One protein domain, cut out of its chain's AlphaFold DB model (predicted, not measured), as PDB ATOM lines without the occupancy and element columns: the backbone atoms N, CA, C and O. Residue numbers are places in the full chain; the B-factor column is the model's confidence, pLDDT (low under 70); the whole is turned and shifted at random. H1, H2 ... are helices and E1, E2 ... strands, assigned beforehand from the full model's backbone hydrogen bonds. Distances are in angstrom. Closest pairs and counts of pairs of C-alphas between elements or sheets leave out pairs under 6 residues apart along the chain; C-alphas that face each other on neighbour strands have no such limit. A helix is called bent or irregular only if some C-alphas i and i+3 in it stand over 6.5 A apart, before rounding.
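This is residues 4 to 214 of the 226 residues of an uncharacterized protein of Streptomyces hundungensis (UniProt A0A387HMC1). A strongly twisted antiparallel sheet, built along the long bent strand E3, has H3 and H4 packed over different parts of E3, while next to it H1, H7 and H6 make a row of roughly aligned helices, with H2 beside H7. Long links fill much of the rest, and residues 87 to 93 stick out. The 211 printed residues hold seven named helices and five named strands, in the order E1 H1 H2 H3 H4 E2 H5 E3 E4 H6 H7 E5; the class is mixed, with 104 residues, under half, in named elements. The whole is compact, with a radius of gyration of the C-alphas of 16.5 A and spans of 49 by 39 by 34 A.

E1 is residues 12 to 14, starting at C-alpha 12 (159.193, 169.659, 201.965). H1 is residues 17 to 30, 19.8 A; H2 residues 36 to 43; H3 residues 61 to 71; H4 residues 91 to 103, 18.3 A. E2 is residues 108 to 113, H5 residues 114 to 117, and E3 residues 132 to 142, 27.7 A. E4 is residues 148 to 153, H6 residues 161 to 171, H7 residues 186 to 197, and E5 residues 209 to 213, ending at C-alpha 213 (150.962, 161.335, 210.404).

E3 bends by 68 degrees at residue 139. On one side of it lie E2 (N 110 and O 135, 2.9 A) and E1 (N 14 and O 140, 2.9 A); on the other side lies E4 (N 138 and O 151, 2.8 A), its hairpin partner. E5 is the neighbour of E4 (N 212 and O 150, 2.8 A). H3 is over E3 and, only just, over E2 with 3 C-alphas, at a height of 8.6 A, and runs along the strands; Gly 62 and Val 134 have C-alphas 5.8 A apart, its closest to E3. H4 is over E3 at 9.8 A, slantwise to the strands. H5 stands at the sheet's level; H1 only grazes the sheet. H7 touches H1 (closest C-alphas Ile 28 and Thr 190, 6.8 A), H2 (Val 36 and Asp 186, 6.2 A) and H6 (Ala 166 and Met 196, 7.0 A), the last a helical hairpin. H2 touches H3 about perpendicular, at 84 degrees, with C-alphas of Gly 42 and Arg 64 closest at 5.5 A. Every O i to N i+4 pair is within hydrogen-bond range in H1, H3, H4 and H7, against 3 of 4 in H2 and 5 of 7 in H6; H5 is too short for one.

The C-alphas of Asp 90 and Ala 175 are farthest apart, 52.9 A. The printed part has no cut. The links H2 to H3, H3 to H4, H5 to E3, H6 to H7 and H7 to E5 are long. The mean pLDDT of the printed part is 86.0, with residues 48 to 59, 129 and 172 to 180 under 70.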
ATOM      1  N   GLN A   4     145.965 160.174 207.172       92.25
ATOM      2  CA  GLN A   4     146.514 160.256 205.821       92.25
ATOM      3  C   GLN A   4     146.029 161.521 205.113       92.25
ATOM      4  O   GLN A   4     144.851 161.863 205.208       92.25
ATOM      5  N   ALA A   5     146.915 162.173 204.362       94.12
ATOM      6  CA  ALA A   5     146.589 163.355 203.561       94.12
ATOM      7  C   ALA A   5     147.385 163.403 202.247       94.12
ATOM      8  O   ALA A   5     148.383 162.701 202.082       94.12
ATOM      9  N   TYR A   6     146.961 164.249 201.308       93.44
ATOM     10  CA  TYR A   6     147.710 164.509 200.074       93.44
ATOM     11  C   TYR A   6     148.846 165.483 200.312       93.44
ATOM     12  O   TYR A   6     148.657 166.479 201.013       93.44
ATOM     13  N   VAL A   7     149.976 165.230 199.654       94.12
ATOM     14  CA  VAL A   7     151.053 166.215 199.518       94.12
ATOM     15  C   VAL A   7     150.477 167.500 198.919       94.12
ATOM     16  O   VAL A   7     149.714 167.447 197.954       94.12
ATOM     17  N   GLN A   8     150.791 168.629 199.541       93.81
ATOM     18  CA  GLN A   8     150.367 169.965 199.144       93.81
ATOM     19  C   GLN A   8     151.559 170.764 198.619       93.81
ATOM     20  O   GLN A   8     152.713 170.481 198.946       93.81
ATOM     21  N   ALA A   9     151.264 171.809 197.847       90.31
ATOM     22  CA  ALA A   9     152.273 172.770 197.433       90.31
ATOM     23  C   ALA A   9     152.972 173.374 198.665       90.31
ATOM     24  O   ALA A   9     152.323 173.886 199.580       90.31
ATOM     25  N   GLY A  10     154.303 173.324 198.674       91.81
ATOM     26  CA  GLY A  10     155.129 173.828 199.773       91.81
ATOM     27  C   GLY A  10     155.441 172.822 200.882       91.81
ATOM     28  O   GLY A  10     156.204 173.172 201.779       91.81
ATOM     29  N   ASP A  11     154.923 171.592 200.811       95.94
ATOM     30  CA  ASP A  11     155.454 170.489 201.611       95.94
ATOM     31  C   ASP A  11     156.914 170.222 201.208       95.94
ATOM     32  O   ASP A  11     157.259 170.194 200.022       95.94
ATOM     33  N   VAL A  12     157.783 169.997 202.194       96.88
ATOM     34  CA  VAL A  12     159.193 169.659 201.965       96.88
ATOM     35  C   VAL A  12     159.473 168.232 202.407       96.88
ATOM     36  O   VAL A  12     158.944 167.766 203.417       96.88
ATOM     37  N   THR A  13     160.311 167.520 201.655       97.94
ATOM     38  CA  THR A  13     160.696 166.137 201.960       97.94
ATOM     39  C   THR A  13     162.198 165.934 201.825       97.94
ATOM     40  O   THR A  13     162.859 166.612 201.036       97.94
ATOM     41  N   THR A  14     162.718 164.943 202.547       97.19
ATOM     42  CA  THR A  14     164.083 164.436 202.393       97.19
ATOM     43  C   THR A  14     164.023 162.928 202.122       97.19
ATOM     44  O   THR A  14     163.619 162.178 203.016       97.19
ATOM     45  N   PRO A  15     164.402 162.453 200.914       95.81
ATOM     46  CA  PRO A  15     164.815 163.212 199.722       95.81
ATOM     47  C   PRO A  15     163.711 164.117 199.157       95.81
ATOM     48  O   PRO A  15     162.537 163.924 199.465       95.81
ATOM     49  N   THR A  16     164.074 165.083 198.305       97.06
ATOM     50  CA  THR A  16     163.110 166.049 197.740       97.06
ATOM     51  C   THR A  16     162.034 165.376 196.886       97.06
ATOM     52  O   THR A  16     162.279 164.331 196.277       97.06
ATOM     53  N   ILE A  17     160.862 166.011 196.774       96.69
ATOM     54  CA  ILE A  17     159.756 165.542 195.924       96.69
ATOM     55  C   ILE A  17     160.236 165.296 194.489       96.69
ATOM     56  O   ILE A  17     159.968 164.231 193.942       96.69
ATOM     57  N   ALA A  18     161.003 166.221 193.904       96.50
ATOM     58  CA  ALA A  18     161.549 166.062 192.555       96.50
ATOM     59  C   ALA A  18     162.430 164.804 192.434       96.50
ATOM     60  O   ALA A  18     162.193 163.961 191.572       96.50
ATOM     61  N   THR A  19     163.374 164.612 193.365       95.81
ATOM     62  CA  THR A  19     164.240 163.420 193.398       95.81
ATOM     63  C   THR A  19     163.438 162.122 193.517       95.81
ATOM     64  O   THR A  19     163.747 161.132 192.852       95.81
ATOM     65  N   LEU A  20     162.411 162.105 194.368       97.00
ATOM     66  CA  LEU A  20     161.543 160.943 194.546       97.00
ATOM     67  C   LEU A  20     160.734 160.650 193.281       97.00
ATOM     68  O   LEU A  20     160.652 159.495 192.868       97.00
ATOM     69  N   ARG A  21     160.164 161.682 192.647       97.50
ATOM     70  CA  ARG A  21     159.398 161.554 191.401       97.50
ATOM     71  C   ARG A  21     160.247 160.984 190.274       97.50
ATOM     72  O   ARG A  21     159.803 160.037 189.629       97.50
ATOM     73  N   ASP A  22     161.458 161.501 190.079       96.44
ATOM     74  CA  ASP A  22     162.381 161.009 189.050       96.44
ATOM     75  C   ASP A  22     162.716 159.537 189.276       96.44
ATOM     76  O   ASP A  22     162.596 158.712 188.367       96.44
ATOM     77  N   ARG A  23     163.043 159.176 190.521       96.38
ATOM     78  CA  ARG A  23     163.362 157.795 190.878       96.38
ATOM     79  C   ARG A  23     162.188 156.846 190.664       96.38
ATOM     80  O   ARG A  23     162.364 155.770 190.097       96.38
ATOM     81  N   ILE A  24     160.996 157.226 191.117       97.50
ATOM     82  CA  ILE A  24     159.784 156.423 190.941       97.50
ATOM     83  C   ILE A  24     159.452 156.294 189.451       97.50
ATOM     84  O   ILE A  24     159.151 155.196 188.991       97.50
ATOM     85  N   SER A  25     159.548 157.383 188.682       97.69
ATOM     86  CA  SER A  25     159.331 157.374 187.233       97.69
ATOM     87  C   SER A  25     160.272 156.390 186.539       97.69
ATOM     88  O   SER A  25     159.797 155.521 185.805       97.69
ATOM     89  N   GLN A  26     161.572 156.463 186.839       97.12
ATOM     90  CA  GLN A  26     162.583 155.556 186.298       97.12
ATOM     91  C   GLN A  26     162.305 154.099 186.692       97.12
ATOM     92  O   GLN A  26     162.314 153.214 185.842       97.12
ATOM     93  N   ALA A  27     161.974 153.840 187.960       96.81
ATOM     94  CA  ALA A  27     161.638 152.500 188.433       96.81
ATOM     95  C   ALA A  27     160.410 151.911 187.713       96.81
ATOM     96  O   ALA A  27     160.402 150.726 187.362       96.81
ATOM     97  N   ILE A  28     159.378 152.722 187.461       97.12
ATOM     98  CA  ILE A  28     158.190 152.311 186.697       97.12
ATOM     99  C   ILE A  28     158.569 152.010 185.238       97.12
ATOM    100  O   ILE A  28     158.114 151.001 184.684       97.12
ATOM    101  N   ASP A  29     159.411 152.844 184.625       95.88
ATOM    102  CA  ASP A  29     159.881 152.671 183.246       95.88
ATOM    103  C   ASP A  29     160.760 151.429 183.078       95.88
ATOM    104  O   ASP A  29     160.643 150.732 182.069       95.88
ATOM    105  N   ASP A  30     161.563 151.090 184.087       93.69
ATOM    106  CA  ASP A  30     162.412 149.894 184.119       93.69
ATOM    107  C   ASP A  30     161.649 148.622 184.491       93.69
ATOM    108  O   ASP A  30     162.161 147.511 184.333       93.69
ATOM    109  N   THR A  31     160.409 148.746 184.969       92.25
ATOM    110  CA  THR A  31     159.612 147.574 185.320       92.25
ATOM    111  C   THR A  31     159.281 146.773 184.064       92.25
ATOM    112  O   THR A  31     158.718 147.276 183.086       92.25
ATOM    113  N   ARG A  32     159.640 145.493 184.103       86.19
ATOM    114  CA  ARG A  32     159.290 144.469 183.120       86.19
ATOM    115  C   ARG A  32     158.427 143.424 183.825       86.19
ATOM    116  O   ARG A  32     158.588 143.218 185.023       86.19
ATOM    117  N   GLY A  33     157.532 142.786 183.086       79.81
ATOM    118  CA  GLY A  33     156.771 141.620 183.534       79.81
ATOM    119  C   GLY A  33     156.577 140.680 182.350       79.81
ATOM    120  O   GLY A  33     156.662 141.130 181.205       79.81
ATOM    121  N   ALA A  34     156.319 139.394 182.594       82.44
ATOM    122  CA  ALA A  34     155.988 138.455 181.520       82.44
ATOM    123  C   ALA A  34     154.612 138.763 180.899       82.44
ATOM    124  O   ALA A  34     154.303 138.309 179.800       82.44
ATOM    125  N   SER A  35     153.792 139.568 181.585       84.38
ATOM    126  CA  SER A  35     152.545 140.123 181.064       84.38
ATOM    127  C   SER A  35     152.265 141.536 181.585       84.38
ATOM    128  O   SER A  35     152.803 141.978 182.602       84.38
ATOM    129  N   VAL A  36     151.335 142.228 180.926       84.62
ATOM    130  CA  VAL A  36     150.815 143.533 181.365       84.62
ATOM    131  C   VAL A  36     150.142 143.455 182.737       84.62
ATOM    132  O   VAL A  36     150.309 144.351 183.563       84.62
ATOM    133  N   LEU A  37     149.415 142.367 183.007       82.94
ATOM    134  CA  LEU A  37     148.781 142.156 184.307       82.94
ATOM    135  C   LEU A  37     149.825 141.986 185.414       82.94
ATOM    136  O   LEU A  37     149.665 142.554 186.487       82.94
ATOM    137  N   GLU A  38     150.904 141.253 185.148       85.38
ATOM    138  CA  GLU A  38     152.014 141.103 186.092       85.38
ATOM    139  C   GLU A  38     152.695 142.445 186.371       85.38
ATOM    140  O   GLU A  38     152.901 142.799 187.529       85.38
ATOM    141  N   ARG A  39     152.949 143.250 185.330       89.38
ATOM    142  CA  ARG A  39     153.519 144.593 185.494       89.38
ATOM    143  C   ARG A  39     152.620 145.508 186.330       89.38
ATOM    144  O   ARG A  39     153.127 146.226 187.188       89.38
ATOM    145  N   LEU A  40     151.305 145.480 186.102       89.12
ATOM    146  CA  LEU A  40     150.351 146.235 186.919       89.12
ATOM    147  C   LEU A  40     150.308 145.719 188.351       89.12
ATOM    148  O   LEU A  40     150.397 146.528 189.263       89.12
ATOM    149  N   ASN A  41     150.235 144.404 188.554       87.81
ATOM    150  CA  ASN A  41     150.219 143.790 189.882       87.81
ATOM    151  C   ASN A  41     151.517 144.028 190.667       87.81
ATOM    152  O   ASN A  41     151.475 144.028 191.894       87.81
ATOM    153  N   GLY A  42     152.645 144.252 189.988       91.31
ATOM    154  CA  GLY A  42     153.917 144.615 190.617       91.31
ATOM    155  C   GLY A  42     153.908 145.995 191.281       91.31
ATOM    156  O   GLY A  42     154.674 146.233 192.205       91.31
ATOM    157  N   TRP A  43     153.003 146.891 190.874       95.00
ATOM    158  CA  TRP A  43     152.870 148.230 191.460       95.00
ATOM    159  C   TRP A  43     151.539 148.443 192.172       95.00
ATOM    160  O   TRP A  43     151.486 149.108 193.197       95.00
ATOM    161  N   LEU A  44     150.455 147.889 191.642       92.44
ATOM    162  CA  LEU A  44     149.092 148.161 192.064       92.44
ATOM    163  C   LEU A  44     148.485 146.922 192.711       92.44
ATOM    164  O   LEU A  44     148.534 145.813 192.180       92.44
ATOM    165  N   GLN A  45     147.841 147.134 193.845       89.25
ATOM    166  CA  GLN A  45     147.005 146.155 194.508       89.25
ATOM    167  C   GLN A  45     145.568 146.355 194.028       89.25
ATOM    168  O   GLN A  45     144.851 147.245 194.490       89.25
ATOM    169  N   MET A  46     145.174 145.549 193.043       84.19
ATOM    170  CA  MET A  46     143.885 145.651 192.361       84.19
ATOM    171  C   MET A  46     142.926 144.553 192.846       84.19
ATOM    172  O   MET A  46     143.301 143.381 192.856       84.19
ATOM    173  N   PRO A  47     141.676 144.877 193.211       74.44
ATOM    174  CA  PRO A  47     140.655 143.858 193.447       74.44
ATOM    175  C   PRO A  47     140.358 143.081 192.144       74.44
ATOM    176  O   PRO A  47     140.098 143.707 191.121       74.44
ATOM    177  N   THR A  48     140.387 141.741 192.168       57.97
ATOM    178  CA  THR A  48     140.240 140.867 190.982       57.97
ATOM    179  C   THR A  48     138.806 140.537 190.524       57.97
ATOM    180  O   THR A  48     138.653 139.964 189.448       57.97
ATOM    181  N   ASP A  49     137.749 140.932 191.244       51.72
ATOM    182  CA  ASP A  49     136.371 140.555 190.878       51.72
ATOM    183  C   ASP A  49     135.655 141.553 189.947       51.72
ATOM    184  O   ASP A  49     135.710 142.775 190.113       51.72
ATOM    185  N   SER A  50     134.906 140.989 188.988       43.28
ATOM    186  CA  SER A  50     134.094 141.653 187.945       43.28
ATOM    187  C   SER A  50     132.919 142.480 188.476       43.28
ATOM    188  O   SER A  50     132.276 143.221 187.731       43.28
ATOM    189  N   THR A  51     132.668 142.411 189.780       43.31
ATOM    190  CA  THR A  51     131.860 143.371 190.517       43.31
ATOM    191  C   THR A  51     132.746 143.903 191.630       43.31
ATOM    192  O   THR A  51     133.321 143.145 192.396       43.31
ATOM    193  N   PHE A  52     132.907 145.217 191.713       47.03
ATOM    194  CA  PHE A  52     133.814 145.914 192.626       47.03
ATOM    195  C   PHE A  52     133.543 145.665 194.149       47.03
ATOM    196  O   PHE A  52     133.858 146.547 194.942       47.03
ATOM    197  N   PHE A  53     132.952 144.557 194.621       46.94
ATOM    198  CA  PHE A  53     132.293 144.480 195.937       46.94
ATOM    199  C   PHE A  53     132.466 143.196 196.777       46.94
ATOM    200  O   PHE A  53     131.759 143.062 197.775       46.94
ATOM    201  N   THR A  54     133.428 142.310 196.508       41.34
ATOM    202  CA  THR A  54     133.730 141.187 197.425       41.34
ATOM    203  C   THR A  54     135.205 141.142 197.816       41.34
ATOM    204  O   THR A  54     136.095 141.227 196.975       41.34
ATOM    205  N   GLY A  55     135.445 141.128 199.134       48.38
ATOM    206  CA  GLY A  55     136.763 141.242 199.754       48.38
ATOM    207  C   GLY A  55     137.697 140.114 199.334       48.38
ATOM    208  O   GLY A  55     137.319 138.945 199.339       48.38
ATOM    209  N   MET A  56     138.921 140.492 198.987       52.28
ATOM    210  CA  MET A  56     140.013 139.572 198.704       52.28
ATOM    211  C   MET A  56     141.125 139.778 199.712       52.28
ATOM    212  O   MET A  56     141.406 140.901 200.123       52.28
ATOM    213  N   LEU A  57     141.802 138.683 200.034       53.25
ATOM    214  CA  LEU A  57     143.133 138.705 200.609       53.25
ATOM    215  C   LEU A  57     144.113 138.726 199.440       53.25
ATOM    216  O   LEU A  57     144.294 137.720 198.761       53.25
ATOM    217  N   ASP A  58     144.718 139.876 199.172       62.75
ATOM    218  CA  ASP A  58     145.872 139.920 198.282       62.75
ATOM    219  C   ASP A  58     147.079 139.339 199.025       62.75
ATOM    220  O   ASP A  58     147.728 140.011 199.834       62.75
ATOM    221  N   SER A  59     147.354 138.060 198.770       63.88
ATOM    222  CA  SER A  59     148.471 137.331 199.375       63.88
ATOM    223  C   SER A  59     149.838 137.890 198.972       63.88
ATOM    224  O   SER A  59     150.826 137.595 199.645       63.88
ATOM    225  N   LEU A  60     149.907 138.726 197.929       81.75
ATOM    226  CA  LEU A  60     151.154 139.229 197.357       81.75
ATOM    227  C   LEU A  60     151.534 140.628 197.851       81.75
ATOM    228  O   LEU A  60     152.579 141.139 197.454       81.75
ATOM    229  N   CYS A  61     150.757 141.254 198.745       85.56
ATOM    230  CA  CYS A  61     151.064 142.604 199.242       85.56
ATOM    231  C   CYS A  61     152.476 142.723 199.847       85.56
ATOM    232  O   CYS A  61     153.155 143.728 199.643       85.56
ATOM    233  N   GLY A  62     152.960 141.675 200.523       87.94
ATOM    234  CA  GLY A  62     154.322 141.633 201.058       87.94
ATOM    235  C   GLY A  62     155.409 141.485 199.992       87.94
ATOM    236  O   GLY A  62     156.445 142.133 200.096       87.94
ATOM    237  N   GLU A  63     155.193 140.654 198.973       90.25
ATOM    238  CA  GLU A  63     156.151 140.475 197.872       90.25
ATOM    239  C   GLU A  63     156.224 141.730 197.002       90.25
ATOM    240  O   GLU A  63     157.318 142.218 196.717       90.25
ATOM    241  N   ARG A  64     155.065 142.324 196.692       92.19
ATOM    242  CA  ARG A  64     154.956 143.594 195.971       92.19
ATOM    243  C   ARG A  64     155.724 144.709 196.671       92.19
ATOM    244  O   ARG A  64     156.527 145.388 196.046       92.19
ATOM    245  N   ALA A  65     155.495 144.898 197.972       92.44
ATOM    246  CA  ALA A  65     156.160 145.960 198.721       92.44
ATOM    247  C   ALA A  65     157.687 145.789 198.748       92.44
ATOM    248  O   ALA A  65     158.409 146.782 198.692       92.44
ATOM    249  N   LYS A  66     158.184 144.544 198.796       92.94
ATOM    250  CA  LYS A  66     159.622 144.253 198.714       92.94
ATOM    251  C   LYS A  66     160.192 144.588 197.340       92.94
ATOM    252  O   LYS A  66     161.179 145.312 197.283       92.94
ATOM    253  N   ASP A  67     159.557 144.121 196.265       94.06
ATOM    254  CA  ASP A  67     159.990 144.408 194.892       94.06
ATOM    255  C   ASP A  67     160.004 145.920 194.616       94.06
ATOM    256  O   ASP A  67     161.013 146.468 194.173       94.06
ATOM    257  N   VAL A  68     158.931 146.631 194.979       95.12
ATOM    258  CA  VAL A  68     158.877 148.095 194.863       95.12
ATOM    259  C   VAL A  68     159.956 148.755 195.724       95.12
ATOM    260  O   VAL A  68     160.681 149.619 195.235       95.12
ATOM    261  N   GLY A  69     160.104 148.349 196.988       94.75
ATOM    262  CA  GLY A  69     161.129 148.887 197.881       94.75
ATOM    263  C   GLY A  69     162.546 148.720 197.327       94.75
ATOM    264  O   GLY A  69     163.345 149.656 197.404       94.75
ATOM    265  N   ASP A  70     162.847 147.568 196.724       94.94
ATOM    266  CA  ASP A  70     164.137 147.285 196.090       94.94
ATOM    267  C   ASP A  70     164.364 148.172 194.866       94.94
ATOM    268  O   ASP A  70     165.417 148.803 194.755       94.94
ATOM    269  N   ARG A  71     163.365 148.299 193.983       95.25
ATOM    270  CA  ARG A  71     163.437 149.192 192.812       95.25
ATOM    271  C   ARG A  71     163.697 150.638 193.223       95.25
ATOM    272  O   ARG A  71     164.535 151.306 192.625       95.25
ATOM    273  N   LEU A  72     163.017 151.109 194.267       95.56
ATOM    274  CA  LEU A  72     163.135 152.480 194.771       95.56
ATOM    275  C   LEU A  72     164.395 152.727 195.613       95.56
ATOM    276  O   LEU A  72     164.663 153.874 195.977       95.56
ATOM    277  N   SER A  73     165.176 151.686 195.901       94.50
ATOM    278  CA  SER A  73     166.410 151.774 196.694       94.50
ATOM    279  C   SER A  73     167.635 151.199 195.977       94.50
ATOM    280  O   SER A  73     168.672 150.982 196.606       94.50
ATOM    281  N   ARG A  74     167.523 150.927 194.670       88.56
ATOM    282  CA  ARG A  74     168.549 150.243 193.867       88.56
ATOM    283  C   ARG A  74     169.925 150.902 193.983       88.56
ATOM    284  O   ARG A  74     170.916 150.205 194.171       88.56
ATOM    285  N   ASP A  75     169.955 152.231 193.955       86.75
ATOM    286  CA  ASP A  75     171.195 153.017 193.971       86.75
ATOM    287  C   ASP A  75     171.553 153.553 195.367       86.75
ATOM    288  O   ASP A  75     172.517 154.295 195.528       86.75
ATOM    289  N   THR A  76     170.780 153.186 196.395       85.25
ATOM    290  CA  THR A  76     170.931 153.702 197.767       85.25
ATOM    291  C   THR A  76     171.197 152.606 198.799       85.25
ATOM    292  O   THR A  76     171.096 152.839 199.997       85.25
ATOM    293  N   GLY A  77     171.601 151.408 198.362       84.88
ATOM    294  CA  GLY A  77     171.969 150.300 199.256       84.88
ATOM    295  C   GLY A  77     170.827 149.327 199.567       84.88
ATOM    296  O   GLY A  77     170.890 148.605 200.562       84.88
ATOM    297  N   GLY A  78     169.794 149.297 198.719       89.00
ATOM    298  CA  GLY A  78     168.664 148.374 198.820       89.00
ATOM    299  C   GLY A  78     167.628 148.795 199.859       89.00
ATOM    300  O   GLY A  78     167.855 149.703 200.668       89.00
ATOM    301  N   ARG A  79     166.459 148.143 199.832       90.88
ATOM    302  CA  ARG A  79     165.379 148.456 200.773       90.88
ATOM    303  C   ARG A  79     165.815 148.198 202.213       90.88
ATOM    304  O   ARG A  79     166.760 147.451 202.481       90.88
ATOM    305  N   TYR A  80     165.093 148.787 203.149       89.44
ATOM    306  CA  TYR A  80     165.193 148.450 204.560       89.44
ATOM    307  C   TYR A  80     163.886 147.819 205.029       89.44
ATOM    308  O   TYR A  80     162.809 148.389 204.866       89.44
ATOM    309  N   ASP A  81     163.997 146.639 205.627       87.31
ATOM    310  CA  ASP A  81     162.887 145.973 206.294       87.31
ATOM    311  C   ASP A  81     163.104 146.158 207.806       87.31
ATOM    312  O   ASP A  81     163.985 145.505 208.376       87.31
ATOM    313  N   PRO A  82     162.368 147.063 208.477       78.19
ATOM    314  CA  PRO A  82     162.437 147.159 209.921       78.19
ATOM    315  C   PRO A  82     161.908 145.844 210.503       78.19
ATOM    316  O   PRO A  82     160.983 145.230 209.962       78.19
ATOM    317  N   ALA A  83     162.466 145.411 211.635       70.38
ATOM    318  CA  ALA A  83     161.788 144.403 212.445       70.38
ATOM    319  C   ALA A  83     160.348 144.872 212.726       70.38
ATOM    320  O   ALA A  83     160.122 146.080 212.845       70.38
ATOM    321  N   ASP A  84     159.399 143.930 212.829       70.56
ATOM    322  CA  ASP A  84     157.969 144.233 212.976       70.56
ATOM    323  C   ASP A  84     157.753 145.385 213.972       70.56
ATOM    324  O   ASP A  84     158.248 145.350 215.110       70.56
ATOM    325  N   LEU A  85     157.054 146.436 213.534       71.81
ATOM    326  CA  LEU A  85     156.817 147.608 214.367       71.81
ATOM    327  C   LEU A  85     156.066 147.228 215.646       71.81
ATOM    328  O   LEU A  85     156.324 147.843 216.680       71.81
ATOM    329  N   SER A  86     155.247 146.167 215.616       75.69
ATOM    330  CA  SER A  86     154.566 145.646 216.804       75.69
ATOM    331  C   SER A  86     155.448 144.796 217.729       75.69
ATOM    332  O   SER A  86     155.007 144.424 218.813       75.69
ATOM    333  N   ALA A  87     156.682 144.454 217.339       77.44
ATOM    334  CA  ALA A  87     157.602 143.722 218.212       77.44
ATOM    335  C   ALA A  87     158.038 144.578 219.414       77.44
ATOM    336  O   ALA A  87     158.274 145.781 219.273       77.44
ATOM    337  N   ALA A  88     158.201 143.954 220.584       73.94
ATOM    338  CA  ALA A  88     158.640 144.637 221.798       73.94
ATOM    339  C   ALA A  88     160.054 145.220 221.625       73.94
ATOM    340  O   ALA A  88     161.024 144.482 221.460       73.94
ATOM    341  N   SER A  89     160.164 146.547 221.645       79.19
ATOM    342  CA  SER A  89     161.428 147.288 221.626       79.19
ATOM    343  C   SER A  89     161.184 148.756 221.980       79.19
ATOM    344  O   SER A  89     160.038 149.190 222.101       79.19
ATOM    345  N   ASP A  90     162.258 149.541 222.053       86.56
ATOM    346  CA  ASP A  90     162.167 151.000 222.078       86.56
ATOM    347  C   ASP A  90     161.552 151.518 220.761       86.56
ATOM    348  O   ASP A  90     162.104 151.329 219.670       86.56
ATOM    349  N   ILE A  91     160.366 152.122 220.866       85.31
ATOM    350  CA  ILE A  91     159.607 152.655 219.731       85.31
ATOM    351  C   ILE A  91     160.258 153.924 219.172       85.31
ATOM    352  O   ILE A  91     160.319 154.088 217.951       85.31
ATOM    353  N   ALA A  92     160.808 154.786 220.029       86.50
ATOM    354  CA  ALA A  92     161.480 156.004 219.591       86.50
ATOM    355  C   ALA A  92     162.760 155.669 218.811       86.50
ATOM    356  O   ALA A  92     163.018 156.252 217.754       86.50
ATOM    357  N   ALA A  93     163.523 154.674 219.273       88.75
ATOM    358  CA  ALA A  93     164.708 154.194 218.564       88.75
ATOM    359  C   ALA A  93     164.359 153.592 217.190       88.75
ATOM    360  O   ALA A  93     165.046 153.870 216.206       88.75
ATOM    361  N   LYS A  94     163.263 152.823 217.090       88.69
ATOM    362  CA  LYS A  94     162.763 152.288 215.808       88.69
ATOM    363  C   LYS A  94     162.427 153.398 214.815       88.69
ATOM    364  O   LYS A  94     162.890 153.354 213.677       88.69
ATOM    365  N   TRP A  95     161.646 154.391 215.236       90.56
ATOM    366  CA  TRP A  95     161.270 155.503 214.362       90.56
ATOM    367  C   TRP A  95     162.458 156.382 213.987       90.56
ATOM    368  O   TRP A  95     162.542 156.815 212.840       90.56
ATOM    369  N   THR A  96     163.418 156.568 214.896       92.00
ATOM    370  CA  THR A  96     164.692 157.233 214.586       92.00
ATOM    371  C   THR A  96     165.458 156.475 213.500       92.00
ATOM    372  O   THR A  96     165.902 157.078 212.526       92.00
ATOM    373  N   ALA A  97     165.572 155.147 213.611       93.00
ATOM    374  CA  ALA A  97     166.226 154.331 212.589       93.00
ATOM    375  C   ALA A  97     165.503 154.419 211.236       93.00
ATOM    376  O   ALA A  97     166.155 154.602 210.211       93.00
ATOM    377  N   ILE A  98     164.168 154.347 211.227       94.19
ATOM    378  CA  ILE A  98     163.360 154.514 210.010       94.19
ATOM    379  C   ILE A  98     163.600 155.890 209.384       94.19
ATOM    380  O   ILE A  98     163.864 155.958 208.187       94.19
ATOM    381  N   GLY A  99     163.568 156.964 210.177       95.12
ATOM    382  CA  GLY A  99     163.839 158.325 209.712       95.12
ATOM    383  C   GLY A  99     165.208 158.446 209.044       95.12
ATOM    384  O   GLY A  99     165.284 158.855 207.891       95.12
ATOM    385  N   ASN A 100     166.267 157.970 209.707       95.44
ATOM    386  CA  ASN A 100     167.632 158.005 209.169       95.44
ATOM    387  C   ASN A 100     167.762 157.237 207.841       95.44
ATOM    388  O   ASN A 100     168.455 157.670 206.920       95.44
ATOM    389  N   ILE A 101     167.097 156.083 207.727       96.44
ATOM    390  CA  ILE A 101     167.092 155.280 206.500       96.44
ATOM    391  C   ILE A 101     166.358 156.012 205.372       96.44
ATOM    392  O   ILE A 101     166.883 156.091 204.257       96.44
ATOM    393  N   LEU A 102     165.188 156.582 205.656       96.56
ATOM    394  CA  LEU A 102     164.430 157.365 204.683       96.56
ATOM    395  C   LEU A 102     165.235 158.575 204.206       96.56
ATOM    396  O   LEU A 102     165.352 158.781 203.003       96.56
ATOM    397  N   GLU A 103     165.874 159.305 205.118       95.19
ATOM    398  CA  GLU A 103     166.714 160.467 204.804       95.19
ATOM    399  C   GLU A 103     167.959 160.098 203.985       95.19
ATOM    400  O   GLU A 103     168.375 160.867 203.120       95.19
ATOM    401  N   SER A 104     168.498 158.884 204.161       93.94
ATOM    402  CA  SER A 104     169.545 158.326 203.286       93.94
ATOM    403  C   SER A 104     169.044 157.949 201.880       93.94
ATOM    404  O   SER A 104     169.806 157.476 201.037       93.94
ATOM    405  N   GLY A 105     167.753 158.150 201.613       92.75
ATOM    406  CA  GLY A 105     167.114 157.854 200.345       92.75
ATOM    407  C   GLY A 105     166.845 156.370 200.143       92.75
ATOM    408  O   GLY A 105     166.837 155.920 199.001       92.75
ATOM    409  N   ARG A 106     166.646 155.585 201.199       95.88
ATOM    410  CA  ARG A 106     166.265 154.171 201.094       95.88
ATOM    411  C   ARG A 106     164.797 154.009 201.452       95.88
ATOM    412  O   ARG A 106     164.341 154.544 202.456       95.88
ATOM    413  N   ALA A 107     164.066 153.246 200.648       96.38
ATOM    414  CA  ALA A 107     162.677 152.924 200.931       96.38
ATOM    415  C   ALA A 107     162.574 151.926 202.095       96.38
ATOM    416  O   ALA A 107     163.404 151.020 202.239       96.38
ATOM    417  N   VAL A 108     161.527 152.077 202.904       95.69
ATOM    418  CA  VAL A 108     161.269 151.237 204.081       95.69
ATOM    419  C   VAL A 108     159.953 150.498 203.893       95.69
ATOM    420  O   VAL A 108     158.922 151.134 203.682       95.69
ATOM    421  N   THR A 109     159.944 149.170 203.994       92.88
ATOM    422  CA  THR A 109     158.676 148.425 203.969       92.88
ATOM    423  C   THR A 109     158.061 148.408 205.365       92.88
ATOM    424  O   THR A 109     158.730 148.112 206.350       92.88
ATOM    425  N   VAL A 110     156.780 148.752 205.492       88.81
ATOM    426  CA  VAL A 110     156.072 148.704 206.778       88.81
ATOM    427  C   VAL A 110     154.882 147.785 206.661       88.81
ATOM    428  O   VAL A 110     153.979 148.007 205.858       88.81
ATOM    429  N   LYS A 111     154.885 146.760 207.509       87.62
ATOM    430  CA  LYS A 111     153.808 145.792 207.659       87.62
ATOM    431  C   LYS A 111     153.046 146.084 208.947       87.62
ATOM    432  O   LYS A 111     153.652 146.272 209.996       87.62
ATOM    433  N   GLY A 112     151.721 146.087 208.878       84.88
ATOM    434  CA  GLY A 112     150.875 146.220 210.062       84.88
ATOM    435  C   GLY A 112     149.437 145.785 209.796       84.88
ATOM    436  O   GLY A 112     149.128 145.347 208.686       84.88
ATOM    437  N   PRO A 113     148.543 145.877 210.792       84.19
ATOM    438  CA  PRO A 113     147.150 145.470 210.634       84.19
ATOM    439  C   PRO A 113     146.456 146.263 209.528       84.19
ATOM    440  O   PRO A 113     146.620 147.485 209.433       84.19
ATOM    441  N   THR A 114     145.628 145.601 208.719       80.06
ATOM    442  CA  THR A 114     144.989 146.234 207.551       80.06
ATOM    443  C   THR A 114     144.103 147.421 207.932       80.06
ATOM    444  O   THR A 114     144.057 148.422 207.223       80.06
ATOM    445  N   GLY A 115     143.443 147.365 209.095       78.06
ATOM    446  CA  GLY A 115     142.649 148.476 209.634       78.06
ATOM    447  C   GLY A 115     143.470 149.670 210.146       78.06
ATOM    448  O   GLY A 115     142.905 150.737 210.389       78.06
ATOM    449  N   HIS A 116     144.783 149.501 210.325       81.44
ATOM    450  CA  HIS A 116     145.671 150.518 210.880       81.44
ATOM    451  C   HIS A 116     146.542 151.194 209.815       81.44
ATOM    452  O   HIS A 116     146.640 152.421 209.820       81.44
ATOM    453  N   VAL A 117     147.147 150.394 208.928       83.62
ATOM    454  CA  VAL A 117     148.101 150.847 207.899       83.62
ATOM    455  C   VAL A 117     147.417 151.131 206.560       83.62
ATOM    456  O   VAL A 117     147.768 152.096 205.883       83.62
ATOM    457  N   GLY A 118     146.439 150.306 206.179       80.62
ATOM    458  CA  GLY A 118     145.675 150.500 204.950       80.62
ATOM    459  C   GLY A 118     144.729 151.696 205.042       80.62
ATOM    460  O   GLY A 118     144.262 152.062 206.126       80.62
ATOM    461  N   GLY A 119     144.416 152.301 203.897       82.69
ATOM    462  CA  GLY A 119     143.477 153.423 203.848       82.69
ATOM    463  C   GLY A 119     142.075 153.058 204.348       82.69
ATOM    464  O   GLY A 119     141.663 151.892 204.353       82.69
ATOM    465  N   ALA A 120     141.321 154.063 204.804       83.88
ATOM    466  CA  ALA A 120     140.013 153.901 205.445       83.88
ATOM    467  C   ALA A 120     139.032 153.028 204.636       83.88
ATOM    468  O   ALA A 120     138.300 152.241 205.236       83.88
ATOM    469  N   MET A 121     139.093 153.093 203.304       86.31
ATOM    470  CA  MET A 121     138.168 152.439 202.373       86.31
ATOM    471  C   MET A 121     138.707 151.155 201.729       86.31
ATOM    472  O   MET A 121     138.034 150.590 200.865       86.31
ATOM    473  N   SER A 122     139.893 150.696 202.145       84.88
ATOM    474  CA  SER A 122     140.535 149.504 201.586       84.88
ATOM    475  C   SER A 122     139.587 148.304 201.544       84.88
ATOM    476  O   SER A 122     139.002 147.916 202.559       84.88
ATOM    477  N   LYS A 123     139.475 147.680 200.368       81.88
ATOM    478  CA  LYS A 123     138.693 146.449 200.162       81.88
ATOM    479  C   LYS A 123     139.409 145.180 200.605       81.88
ATOM    480  O   LYS A 123     138.811 144.108 200.568       81.88
ATOM    481  N   PHE A 124     140.663 145.306 201.018       79.19
ATOM    482  CA  PHE A 124     141.476 144.206 201.529       79.19
ATOM    483  C   PHE A 124     141.376 144.085 203.056       79.19
ATOM    484  O   PHE A 124     142.008 143.219 203.656       79.19
ATOM    485  N   LYS A 125     140.573 144.946 203.703       76.75
ATOM    486  CA  LYS A 125     140.221 144.823 205.121       76.75
ATOM    487  C   LYS A 125     139.301 143.626 205.330       76.75
ATOM    488  O   LYS A 125     138.198 143.586 204.783       76.75
ATOM    489  N   ASN A 126     139.714 142.705 206.193       71.62
ATOM    490  CA  ASN A 126     138.810 141.675 206.685       71.62
ATOM    491  C   ASN A 126     137.742 142.305 207.593       71.62
ATOM    492  O   ASN A 126     138.004 143.277 208.304       71.62
ATOM    493  N   LYS A 127     136.526 141.742 207.573       70.31
ATOM    494  CA  LYS A 127     135.377 142.245 208.354       70.31
ATOM    495  C   LYS A 127     135.608 142.205 209.868       70.31
ATOM    496  O   LYS A 127     135.012 142.995 210.589       70.31
ATOM    497  N   ASP A 128     136.458 141.299 210.328       71.06
ATOM    498  CA  ASP A 128     136.871 141.121 211.722       71.06
ATOM    499  C   ASP A 128     138.155 141.901 212.072       71.06
ATOM    500  O   ASP A 128     138.657 141.808 213.189       71.06
ATOM    501  N   GLY A 129     138.702 142.674 211.127       66.19
ATOM    502  CA  GLY A 129     139.947 143.417 211.310       66.19
ATOM    503  C   GLY A 129     141.209 142.548 211.337       66.19
ATOM    504  O   GLY A 129     142.284 143.078 211.625       66.19
ATOM    505  N   THR A 130     141.108 141.251 211.029       72.19
ATOM    506  CA  THR A 130     142.267 140.357 210.909       72.19
ATOM    507  C   THR A 130     143.054 140.625 209.623       72.19
ATOM    508  O   THR A 130     142.590 141.304 208.703       72.19
ATOM    509  N   GLY A 131     144.271 140.090 209.550       77.75
ATOM    510  CA  GLY A 131     145.147 140.234 208.392       77.75
ATOM    511  C   GLY A 131     146.117 141.409 208.502       77.75
ATOM    512  O   GLY A 131     146.234 142.079 209.531       77.75
ATOM    513  N   PHE A 132     146.879 141.618 207.434       84.06
ATOM    514  CA  PHE A 132     147.898 142.656 207.374       84.06
ATOM    515  C   PHE A 132     147.880 143.380 206.032       84.06
ATOM    516  O   PHE A 132     147.430 142.844 205.023       84.06
ATOM    517  N   HIS A 133     148.438 144.583 206.047       88.06
ATOM    518  CA  HIS A 133     148.744 145.382 204.873       88.06
ATOM    519  C   HIS A 133     150.213 145.774 204.897       88.06
ATOM    520  O   HIS A 133     150.814 145.867 205.975       88.06
ATOM    521  N   VAL A 134     150.790 145.996 203.720       90.00
ATOM    522  CA  VAL A 134     152.177 146.445 203.590       90.00
ATOM    523  C   VAL A 134     152.220 147.683 202.708       90.00
ATOM    524  O   VAL A 134     151.687 147.678 201.602       90.00
ATOM    525  N   ILE A 135     152.860 148.733 203.211       92.81
ATOM    526  CA  ILE A 135     153.132 149.972 202.476       92.81
ATOM    527  C   ILE A 135     154.639 150.183 202.362       92.81
ATOM    528  O   ILE A 135     155.422 149.569 203.093       92.81
ATOM    529  N   VAL A 136     155.043 151.074 201.463       95.88
ATOM    530  CA  VAL A 136     156.443 151.463 201.281       95.88
ATOM    531  C   VAL A 136     156.598 152.924 201.693       95.88
ATOM    532  O   VAL A 136     156.041 153.807 201.053       95.88
ATOM    533  N   LEU A 137     157.336 153.201 202.764       96.69
ATOM    534  CA  LEU A 137     157.707 154.562 203.146       96.69
ATOM    535  C   LEU A 137     158.867 155.042 202.268       96.69
ATOM    536  O   LEU A 137     159.781 154.275 201.957       96.69
ATOM    537  N   LEU A 138     158.812 156.309 201.870       97.56
ATOM    538  CA  LEU A 138     159.654 156.887 200.823       97.56
ATOM    539  C   LEU A 138     160.577 157.999 201.327       97.56
ATOM    540  O   LEU A 138     161.699 158.116 200.844       97.56
ATOM    541  N   ALA A 139     160.098 158.825 202.259       97.69
ATOM    542  CA  ALA A 139     160.820 159.987 202.771       97.69
ATOM    543  C   ALA A 139     160.248 160.463 204.112       97.69
ATOM    544  O   ALA A 139     159.092 160.174 204.440       97.69
ATOM    545  N   THR A 140     161.032 161.240 204.856       97.94
ATOM    546  CA  THR A 140     160.508 162.124 205.907       97.94
ATOM    547  C   THR A 140     160.111 163.462 205.288       97.94
ATOM    548  O   THR A 140     160.639 163.855 204.243       97.94
ATOM    549  N   GLY A 141     159.157 164.161 205.896       97.50
ATOM    550  CA  GLY A 141     158.743 165.472 205.416       97.50
ATOM    551  C   GLY A 141     158.123 166.360 206.482       97.50
ATOM    552  O   GLY A 141     157.880 165.947 207.621       97.50
ATOM    553  N   GLN A 142     157.914 167.611 206.096       97.56
ATOM    554  CA  GLN A 142     157.397 168.662 206.953       97.56
ATOM    555  C   GLN A 142     156.488 169.603 206.156       97.56
ATOM    556  O   GLN A 142     156.804 169.981 205.026       97.56
ATOM    557  N   GLU A 143     155.347 169.951 206.744       96.62
ATOM    558  CA  GLU A 143     154.422 170.958 206.218       96.62
ATOM    559  C   GLU A 143     154.926 172.374 206.539       96.62
ATOM    560  O   GLU A 143     155.796 172.562 207.392       96.62
ATOM    561  N   GLN A 144     154.357 173.396 205.895       92.94
ATOM    562  CA  GLN A 144     154.751 174.797 206.120       92.94
ATOM    563  C   GLN A 144     154.593 175.260 207.577       92.94
ATOM    564  O   GLN A 144     155.349 176.114 208.036       92.94
ATOM    565  N   ASP A 145     153.626 174.704 208.308       93.75
ATOM    566  CA  ASP A 145     153.382 175.002 209.726       93.75
ATOM    567  C   ASP A 145     154.323 174.238 210.681       93.75
ATOM    568  O   ASP A 145     154.265 174.409 211.900       93.75
ATOM    569  N   GLY A 146     155.210 173.406 210.132       95.12
ATOM    570  CA  GLY A 146     156.180 172.617 210.869       95.12
ATOM    571  C   GLY A 146     155.709 171.213 211.251       95.12
ATOM    572  O   GLY A 146     156.522 170.455 211.800       95.12
ATOM    573  N   ARG A 147     154.460 170.820 210.960       96.31
ATOM    574  CA  ARG A 147     153.959 169.471 211.253       96.31
ATOM    575  C   ARG A 147     154.734 168.435 210.441       96.31
ATOM    576  O   ARG A 147     154.846 168.517 209.219       96.31
ATOM    577  N   ARG A 148     155.302 167.446 211.134       96.31
ATOM    578  CA  ARG A 148     156.072 166.365 210.506       96.31
ATOM    579  C   ARG A 148     155.156 165.269 209.978       96.31
ATOM    580  O   ARG A 148     154.165 164.919 210.616       96.31
ATOM    581  N   PHE A 149     155.549 164.683 208.858       96.94
ATOM    582  CA  PHE A 149     154.904 163.517 208.271       96.94
ATOM    583  C   PHE A 149     155.944 162.546 207.705       96.94
ATOM    584  O   PHE A 149     157.112 162.884 207.506       96.94
ATOM    585  N   VAL A 150     155.499 161.328 207.412       96.56
ATOM    586  CA  VAL A 150     156.243 160.370 206.591       96.56
ATOM    587  C   VAL A 150     155.519 160.222 205.261       96.56
ATOM    588  O   VAL A 150     154.296 160.091 205.230       96.56
ATOM    589  N   LEU A 151     156.247 160.253 204.152       97.56
ATOM    590  CA  LEU A 151     155.671 160.005 202.838       97.56
ATOM    591  C   LEU A 151     155.592 158.495 202.599       97.56
ATOM    592  O   LEU A 151     156.602 157.803 202.718       97.56
ATOM    593  N   GLY A 152     154.415 157.980 202.255       96.44
ATOM    594  CA  GLY A 152     154.191 156.553 202.032       96.44
ATOM    595  C   GLY A 152     153.470 156.268 200.722       96.44
ATOM    596  O   GLY A 152     152.559 156.996 200.335       96.44
ATOM    597  N   PHE A 153     153.869 155.185 200.064       97.00
ATOM    598  CA  PHE A 153     153.202 154.578 198.925       97.00
ATOM    599  C   PHE A 153     152.359 153.383 199.382       97.00
ATOM    600  O   PHE A 153     152.883 152.399 199.914       97.00
ATOM    601  N   ASP A 154     151.054 153.471 199.148       94.62
ATOM    602  CA  ASP A 154     150.094 152.396 199.361       94.62
ATOM    603  C   ASP A 154     149.591 151.887 198.003       94.62
ATOM    604  O   ASP A 154     148.880 152.620 197.312       94.62
ATOM    605  N   PRO A 155     149.921 150.646 197.607       94.06
ATOM    606  CA  PRO A 155     149.554 150.125 196.294       94.06
ATOM    607  C   PRO A 155     148.039 149.903 196.133       94.06
ATOM    608  O   PRO A 155     147.579 149.658 195.017       94.06
ATOM    609  N   ASP A 156     147.250 149.958 197.211       91.44
ATOM    610  CA  ASP A 156     145.811 149.697 197.188       91.44
ATOM    611  C   ASP A 156     145.013 150.808 196.488       91.44
ATOM    612  O   ASP A 156     144.687 151.868 197.039       91.44
ATOM    613  N   VAL A 157     144.577 150.495 195.264       90.88
ATOM    614  CA  VAL A 157     143.736 151.364 194.423       90.88
ATOM    615  C   VAL A 157     142.341 151.618 195.005       90.88
ATOM    616  O   VAL A 157     141.579 152.415 194.466       90.88
ATOM    617  N   SER A 158     141.980 150.945 196.096       88.62
ATOM    618  CA  SER A 158     140.728 151.112 196.836       88.62
ATOM    619  C   SER A 158     140.897 151.734 198.224       88.62
ATOM    620  O   SER A 158     139.891 151.990 198.881       88.62
ATOM    621  N   ALA A 159     142.130 152.018 198.658       89.06
ATOM    622  CA  ALA A 159     142.442 152.516 199.999       89.06
ATOM    623  C   ALA A 159     141.636 153.764 200.406       89.06
ATOM    624  O   ALA A 159     141.292 153.932 201.578       89.06
ATOM    625  N   THR A 160     141.320 154.636 199.447       89.44
ATOM    626  CA  THR A 160     140.635 155.922 199.653       89.44
ATOM    627  C   THR A 160     139.593 156.171 198.563       89.44
ATOM    628  O   THR A 160     139.562 155.480 197.538       89.44
ATOM    629  N   ALA A 161     138.732 157.171 198.767       90.19
ATOM    630  CA  ALA A 161     137.736 157.563 197.776       90.19
ATOM    631  C   ALA A 161     138.406 158.064 196.491       90.19
ATOM    632  O   ALA A 161     137.964 157.739 195.389       90.19
ATOM    633  N   GLU A 162     139.493 158.816 196.625       90.50
ATOM    634  CA  GLU A 162     140.207 159.416 195.508       90.50
ATOM    635  C   GLU A 162     141.042 158.383 194.754       90.50
ATOM    636  O   GLU A 162     140.996 158.385 193.525       90.50
ATOM    637  N   SER A 163     141.737 157.460 195.440       91.69
ATOM    638  CA  SER A 163     142.442 156.367 194.751       91.69
ATOM    639  C   SER A 163     141.471 155.522 193.935       91.69
ATOM    640  O   SER A 163     141.720 155.249 192.760       91.69
ATOM    641  N   ARG A 164     140.287 155.240 194.488       89.19
ATOM    642  CA  ARG A 164     139.219 154.568 193.746       89.19
ATOM    643  C   ARG A 164     138.725 155.410 192.571       89.19
ATOM    644  O   ARG A 164     138.568 154.876 191.476       89.19
ATOM    645  N   LYS A 165     138.463 156.703 192.779       89.62
ATOM    646  CA  LYS A 165     137.980 157.620 191.734       89.62
ATOM    647  C   LYS A 165     138.973 157.728 190.575       89.62
ATOM    648  O   LYS A 165     138.536 157.750 189.431       89.62
ATOM    649  N   ALA A 166     140.272 157.759 190.861       90.81
ATOM    650  CA  ALA A 166     141.325 157.784 189.852       90.81
ATOM    651  C   ALA A 166     141.473 156.440 189.124       90.81
ATOM    652  O   ALA A 166     141.687 156.415 187.917       90.81
ATOM    653  N   TRP A 167     141.307 155.322 189.835       88.50
ATOM    654  CA  TRP A 167     141.421 153.980 189.261       88.50
ATOM    655  C   TRP A 167     140.251 153.604 188.340       88.50
ATOM    656  O   TRP A 167     140.443 152.980 187.294       88.50
ATOM    657  N   VAL A 168     139.026 153.978 188.718       84.50
ATOM    658  CA  VAL A 168     137.787 153.559 188.041       84.50
ATOM    659  C   VAL A 168     137.781 153.838 186.527       84.50
ATOM    660  O   VAL A 168     137.452 152.912 185.785       84.50
ATOM    661  N   PRO A 169     138.165 155.029 186.023       82.50
ATOM    662  CA  PRO A 169     138.217 155.300 184.585       82.50
ATOM    663  C   PRO A 169     139.130 154.351 183.802       82.50
ATOM    664  O   PRO A 169     138.844 154.042 182.643       82.50
ATOM    665  N   PHE A 170     140.213 153.870 184.422       80.69
ATOM    666  CA  PHE A 170     141.121 152.903 183.810       80.69
ATOM    667  C   PHE A 170     140.503 151.507 183.787       80.69
ATOM    668  O   PHE A 170     140.484 150.861 182.742       80.69
ATOM    669  N   ALA A 171     139.940 151.068 184.913       73.50
ATOM    670  CA  ALA A 171     139.339 149.744 185.045       73.50
ATOM    671  C   ALA A 171     138.039 149.569 184.237       73.50
ATOM    672  O   ALA A 171     137.768 148.479 183.746       73.50
ATOM    673  N   LEU A 172     137.232 150.625 184.088       64.94
ATOM    674  CA  LEU A 172     135.939 150.608 183.384       64.94
ATOM    675  C   LEU A 172     135.995 151.165 181.951       64.94
ATOM    676  O   LEU A 172     134.951 151.412 181.346       64.94
ATOM    677  N   GLY A 173     137.197 151.442 181.439       58.38
ATOM    678  CA  GLY A 173     137.451 151.823 180.049       58.38
ATOM    679  C   GLY A 173     136.441 152.781 179.420       58.38
ATOM    680  O   GLY A 173     135.851 152.413 178.417       58.38
ATOM    681  N   GLY A 174     136.221 153.975 179.984       53.75
ATOM    682  CA  GLY A 174     135.425 155.076 179.397       53.75
ATOM    683  C   GLY A 174     133.926 154.828 179.122       53.75
ATOM    684  O   GLY A 174     133.146 155.773 179.153       53.75
ATOM    685  N   ALA A 175     133.508 153.583 178.900       51.25
ATOM    686  CA  ALA A 175     132.166 153.146 178.528       51.25
ATOM    687  C   ALA A 175     131.402 152.508 179.704       51.25
ATOM    688  O   ALA A 175     130.297 152.002 179.524       51.25
ATOM    689  N   GLY A 176     131.986 152.499 180.908       47.94
ATOM    690  CA  GLY A 176     131.358 151.936 182.108       47.94
ATOM    691  C   GLY A 176     131.361 150.405 182.161       47.94
ATOM    692  O   GLY A 176     130.792 149.827 183.084       47.94
ATOM    693  N   THR A 177     132.014 149.739 181.208       46.88
ATOM    694  CA  THR A 177     132.211 148.286 181.177       46.88
ATOM    695  C   THR A 177     133.649 147.967 181.559       46.88
ATOM    696  O   THR A 177     134.560 148.694 181.188       46.88
ATOM    697  N   VAL A 178     133.886 146.898 182.328       50.78
ATOM    698  CA  VAL A 178     135.251 146.533 182.740       50.78
ATOM    699  C   VAL A 178     136.106 146.315 181.489       50.78
ATOM    700  O   VAL A 178     135.970 145.298 180.805       50.78
ATOM    701  N   ALA A 179     136.996 147.262 181.184       54.94
ATOM    702  CA  ALA A 179     138.069 147.001 180.249       54.94
ATOM    703  C   ALA A 179     138.911 145.917 180.906       54.94
ATOM    704  O   ALA A 179     139.358 146.074 182.045       54.94
ATOM    705  N   LYS A 180     139.100 144.785 180.222       66.25
ATOM    706  CA  LYS A 180     140.023 143.764 180.712       66.25
ATOM    707  C   LYS A 180     141.381 144.443 180.827       66.25
ATOM    708  O   LYS A 180     141.995 144.747 179.815       66.25
ATOM    709  N   VAL A 181     141.827 144.714 182.049       73.19
ATOM    710  CA  VAL A 181     143.117 145.356 182.338       73.19
ATOM    711  C   VAL A 181     144.270 144.585 181.673       73.19
ATOM    712  O   VAL A 181     145.250 145.173 181.228       73.19
ATOM    713  N   SER A 182     144.095 143.272 181.489       70.44
ATOM    714  CA  SER A 182     144.983 142.401 180.713       70.44
ATOM    715  C   SER A 182     145.087 142.729 179.215       70.44
ATOM    716  O   SER A 182     145.994 142.228 178.564       70.44
ATOM    717  N   ALA A 183     144.188 143.544 178.663       76.62
ATOM    718  CA  ALA A 183     144.192 143.986 177.269       76.62
ATOM    719  C   ALA A 183     144.893 145.342 177.064       76.62
ATOM    720  O   ALA A 183     144.920 145.854 175.946       76.62
ATOM    721  N   PHE A 184     145.434 145.959 178.121       85.12
ATOM    722  CA  PHE A 184     146.259 147.157 177.965       85.12
ATOM    723  C   PHE A 184     147.521 146.840 177.158       85.12
ATOM    724  O   PHE A 184     148.061 145.743 177.237       85.12
ATOM    725  N   SER A 185     148.016 147.821 176.403       88.31
ATOM    726  CA  SER A 185     149.383 147.783 175.880       88.31
ATOM    727  C   SER A 185     150.390 148.095 176.990       88.31
ATOM    728  O   SER A 185     150.036 148.709 178.000       88.31
ATOM    729  N   ASP A 186     151.667 147.772 176.786       89.12
ATOM    730  CA  ASP A 186     152.738 148.130 177.730       89.12
ATOM    731  C   ASP A 186     152.822 149.641 177.984       89.12
ATOM    732  O   ASP A 186     153.024 150.088 179.118       89.12
ATOM    733  N   ALA A 187     152.616 150.446 176.939       91.12
ATOM    734  CA  ALA A 187     152.577 151.899 177.052       91.12
ATOM    735  C   ALA A 187     151.403 152.353 177.932       91.12
ATOM    736  O   ALA A 187     151.584 153.173 178.834       91.12
ATOM    737  N   ARG A 188     150.212 151.772 177.733       90.19
ATOM    738  CA  ARG A 188     149.037 152.080 178.556       90.19
ATOM    739  C   ARG A 188     149.226 151.625 180.000       90.19
ATOM    740  O   ARG A 188     148.883 152.369 180.910       90.19
ATOM    741  N   CYS A 189     149.808 150.451 180.216       90.25
ATOM    742  CA  CYS A 189     150.183 149.956 181.537       90.25
ATOM    743  C   CYS A 189     151.091 150.953 182.271       90.25
ATOM    744  O   CYS A 189     150.779 151.371 183.383       90.25
ATOM    745  N   THR A 190     152.179 151.380 181.624       94.00
ATOM    746  CA  THR A 190     153.126 152.369 182.171       94.00
ATOM    747  C   THR A 190     152.412 153.670 182.526       94.00
ATOM    748  O   THR A 190     152.563 154.182 183.633       94.00
ATOM    749  N   GLN A 191     151.587 154.177 181.604       93.88
ATOM    750  CA  GLN A 191     150.814 155.400 181.801       93.88
ATOM    751  C   GLN A 191     149.890 155.301 183.019       93.88
ATOM    752  O   GLN A 191     149.831 156.231 183.815       93.88
ATOM    753  N   VAL A 192     149.183 154.180 183.179       93.00
ATOM    754  CA  VAL A 192     148.262 153.962 184.303       93.00
ATOM    755  C   VAL A 192     149.017 153.913 185.630       93.00
ATOM    756  O   VAL A 192     148.601 154.572 186.580       93.00
ATOM    757  N   ILE A 193     150.147 153.202 185.698       95.94
ATOM    758  CA  ILE A 193     150.970 153.152 186.917       95.94
ATOM    759  C   ILE A 193     151.464 154.561 187.271       95.94
ATOM    760  O   ILE A 193     151.281 155.005 188.403       95.94
ATOM    761  N   LYS A 194     152.012 155.308 186.303       97.38
ATOM    762  CA  LYS A 194     152.466 156.688 186.538       97.38
ATOM    763  C   LYS A 194     151.325 157.605 186.972       97.38
ATOM    764  O   LYS A 194     151.504 158.356 187.922       97.38
ATOM    765  N   ALA A 195     150.145 157.513 186.365       96.38
ATOM    766  CA  ALA A 195     148.995 158.321 186.772       96.38
ATOM    767  C   ALA A 195     148.572 158.039 188.226       96.38
ATOM    768  O   ALA A 195     148.285 158.962 188.983       96.38
ATOM    769  N   MET A 196     148.581 156.770 188.644       97.00
ATOM    770  CA  MET A 196     148.196 156.377 190.003       97.00
ATOM    771  C   MET A 196     149.249 156.738 191.063       97.00
ATOM    772  O   MET A 196     148.887 157.058 192.195       97.00
ATOM    773  N   VAL A 197     150.542 156.697 190.720       97.75
ATOM    774  CA  VAL A 197     151.644 156.914 191.676       97.75
ATOM    775  C   VAL A 197     152.181 158.347 191.641       97.75
ATOM    776  O   VAL A 197     152.374 158.955 192.687       97.75
ATOM    777  N   LEU A 198     152.410 158.912 190.456       97.56
ATOM    778  CA  LEU A 198     152.992 160.247 190.262       97.56
ATOM    779  C   LEU A 198     151.934 161.328 190.020       97.56
ATOM    780  O   LEU A 198     152.160 162.477 190.393       97.56
ATOM    781  N   GLY A 199     150.793 160.980 189.422       95.31
ATOM    782  CA  GLY A 199     149.789 161.968 189.022       95.31
ATOM    783  C   GLY A 199     150.350 163.022 188.058       95.31
ATOM    784  O   GLY A 199     151.430 162.854 187.486       95.31
ATOM    785  N   ASP A 200     149.618 164.125 187.905       92.44
ATOM    786  CA  ASP A 200     149.940 165.165 186.915       92.44
ATOM    787  C   ASP A 200     150.667 166.384 187.513       92.44
ATOM    788  O   ASP A 200     151.244 167.185 186.780       92.44
ATOM    789  N   GLN A 201     150.659 166.533 188.842       88.56
ATOM    790  CA  GLN A 201     151.293 167.662 189.536       88.56
ATOM    791  C   GLN A 201     152.807 167.456 189.647       88.56
ATOM    792  O   GLN A 201     153.261 166.361 189.979       88.56
ATOM    793  N   GLN A 202     153.600 168.499 189.386       88.62
ATOM    794  CA  GLN A 202     155.069 168.422 189.438       88.62
ATOM    795  C   GLN A 202     155.622 168.439 190.867       88.62
ATOM    796  O   GLN A 202     156.651 167.824 191.136       88.62
ATOM    797  N   ASP A 203     154.927 169.116 191.773       90.00
ATOM    798  CA  ASP A 203     155.251 169.298 193.189       90.00
ATOM    799  C   ASP A 203     154.441 168.367 194.106       90.00
ATOM    800  O   ASP A 203     154.457 168.515 195.324       90.00
ATOM    801  N   GLY A 204     153.749 167.384 193.529       93.62
ATOM    802  CA  GLY A 204     152.919 166.436 194.262       93.62
ATOM    803  C   GLY A 204     153.103 165.004 193.784       93.62
ATOM    804  O   GLY A 204     154.080 164.658 193.116       93.62
ATOM    805  N   PHE A 205     152.139 164.159 194.127       97.31
ATOM    806  CA  PHE A 205     152.078 162.772 193.683       97.31
ATOM    807  C   PHE A 205     150.650 162.372 193.308       97.31
ATOM    808  O   PHE A 205     149.689 163.113 193.527       97.31
ATOM    809  N   GLY A 206     150.522 161.177 192.736       96.81
ATOM    810  CA  GLY A 206     149.242 160.550 192.456       96.81
ATOM    811  C   GLY A 206     148.568 160.049 193.735       96.81
ATOM    812  O   GLY A 206     149.143 160.092 194.824       96.81
ATOM    813  N   PRO A 207     147.339 159.526 193.620       95.75
ATOM    814  CA  PRO A 207     146.506 159.189 194.773       95.75
ATOM    815  C   PRO A 207     147.035 158.048 195.659       95.75
ATOM    816  O   PRO A 207     146.487 157.810 196.738       95.75
ATOM    817  N   LEU A 208     148.052 157.309 195.209       96.81
ATOM    818  CA  LEU A 208     148.645 156.206 195.970       96.81
ATOM    819  C   LEU A 208     149.820 156.623 196.856       96.81
ATOM    820  O   LEU A 208     150.240 155.836 197.702       96.81
ATOM    821  N   VAL A 209     150.344 157.840 196.698       97.31
ATOM    822  CA  VAL A 209     151.405 158.373 197.559       97.31
ATOM    823  C   VAL A 209     150.819 159.468 198.441       97.31
ATOM    824  O   VAL A 209     150.234 160.435 197.958       97.31
ATOM    825  N   ARG A 210     150.937 159.296 199.758       95.69
ATOM    826  CA  ARG A 210     150.256 160.126 200.758       95.69
ATOM    827  C   ARG A 210     151.184 160.466 201.915       95.69
ATOM    828  O   ARG A 210     152.146 159.749 202.190       95.69
ATOM    829  N   LYS A 211     150.862 161.549 202.615       96.38
ATOM    830  CA  LYS A 211     151.401 161.864 203.938       96.38
ATOM    831  C   LYS A 211     150.786 160.922 204.961       96.38
ATOM    832  O   LYS A 211     149.582 160.693 204.925       96.38
ATOM    833  N   TYR A 212     151.612 160.406 205.857       94.44
ATOM    834  CA  TYR A 212     151.228 159.601 207.007       94.44
ATOM    835  C   TYR A 212     151.653 160.355 208.265       94.44
ATOM    836  O   TYR A 212     152.851 160.556 208.493       94.44
ATOM    837  N   TYR A 213     150.686 160.753 209.089       94.00
ATOM    838  CA  TYR A 213     150.962 161.335 210.404       94.00
ATOM    839  C   TYR A 213     150.928 160.212 211.430       94.00
ATOM    840  O   TYR A 213     149.877 159.827 211.948       94.00
ATOM    841  N   VAL A 214     152.096 159.617 211.644       88.56
ATOM    842  CA  VAL A 214     152.260 158.505 212.574       88.56
ATOM    843  C   VAL A 214     152.576 159.055 213.959       88.56
ATOM    844  O   VAL A 214     153.475 159.878 214.106       88.56
TER     845      VAL A 214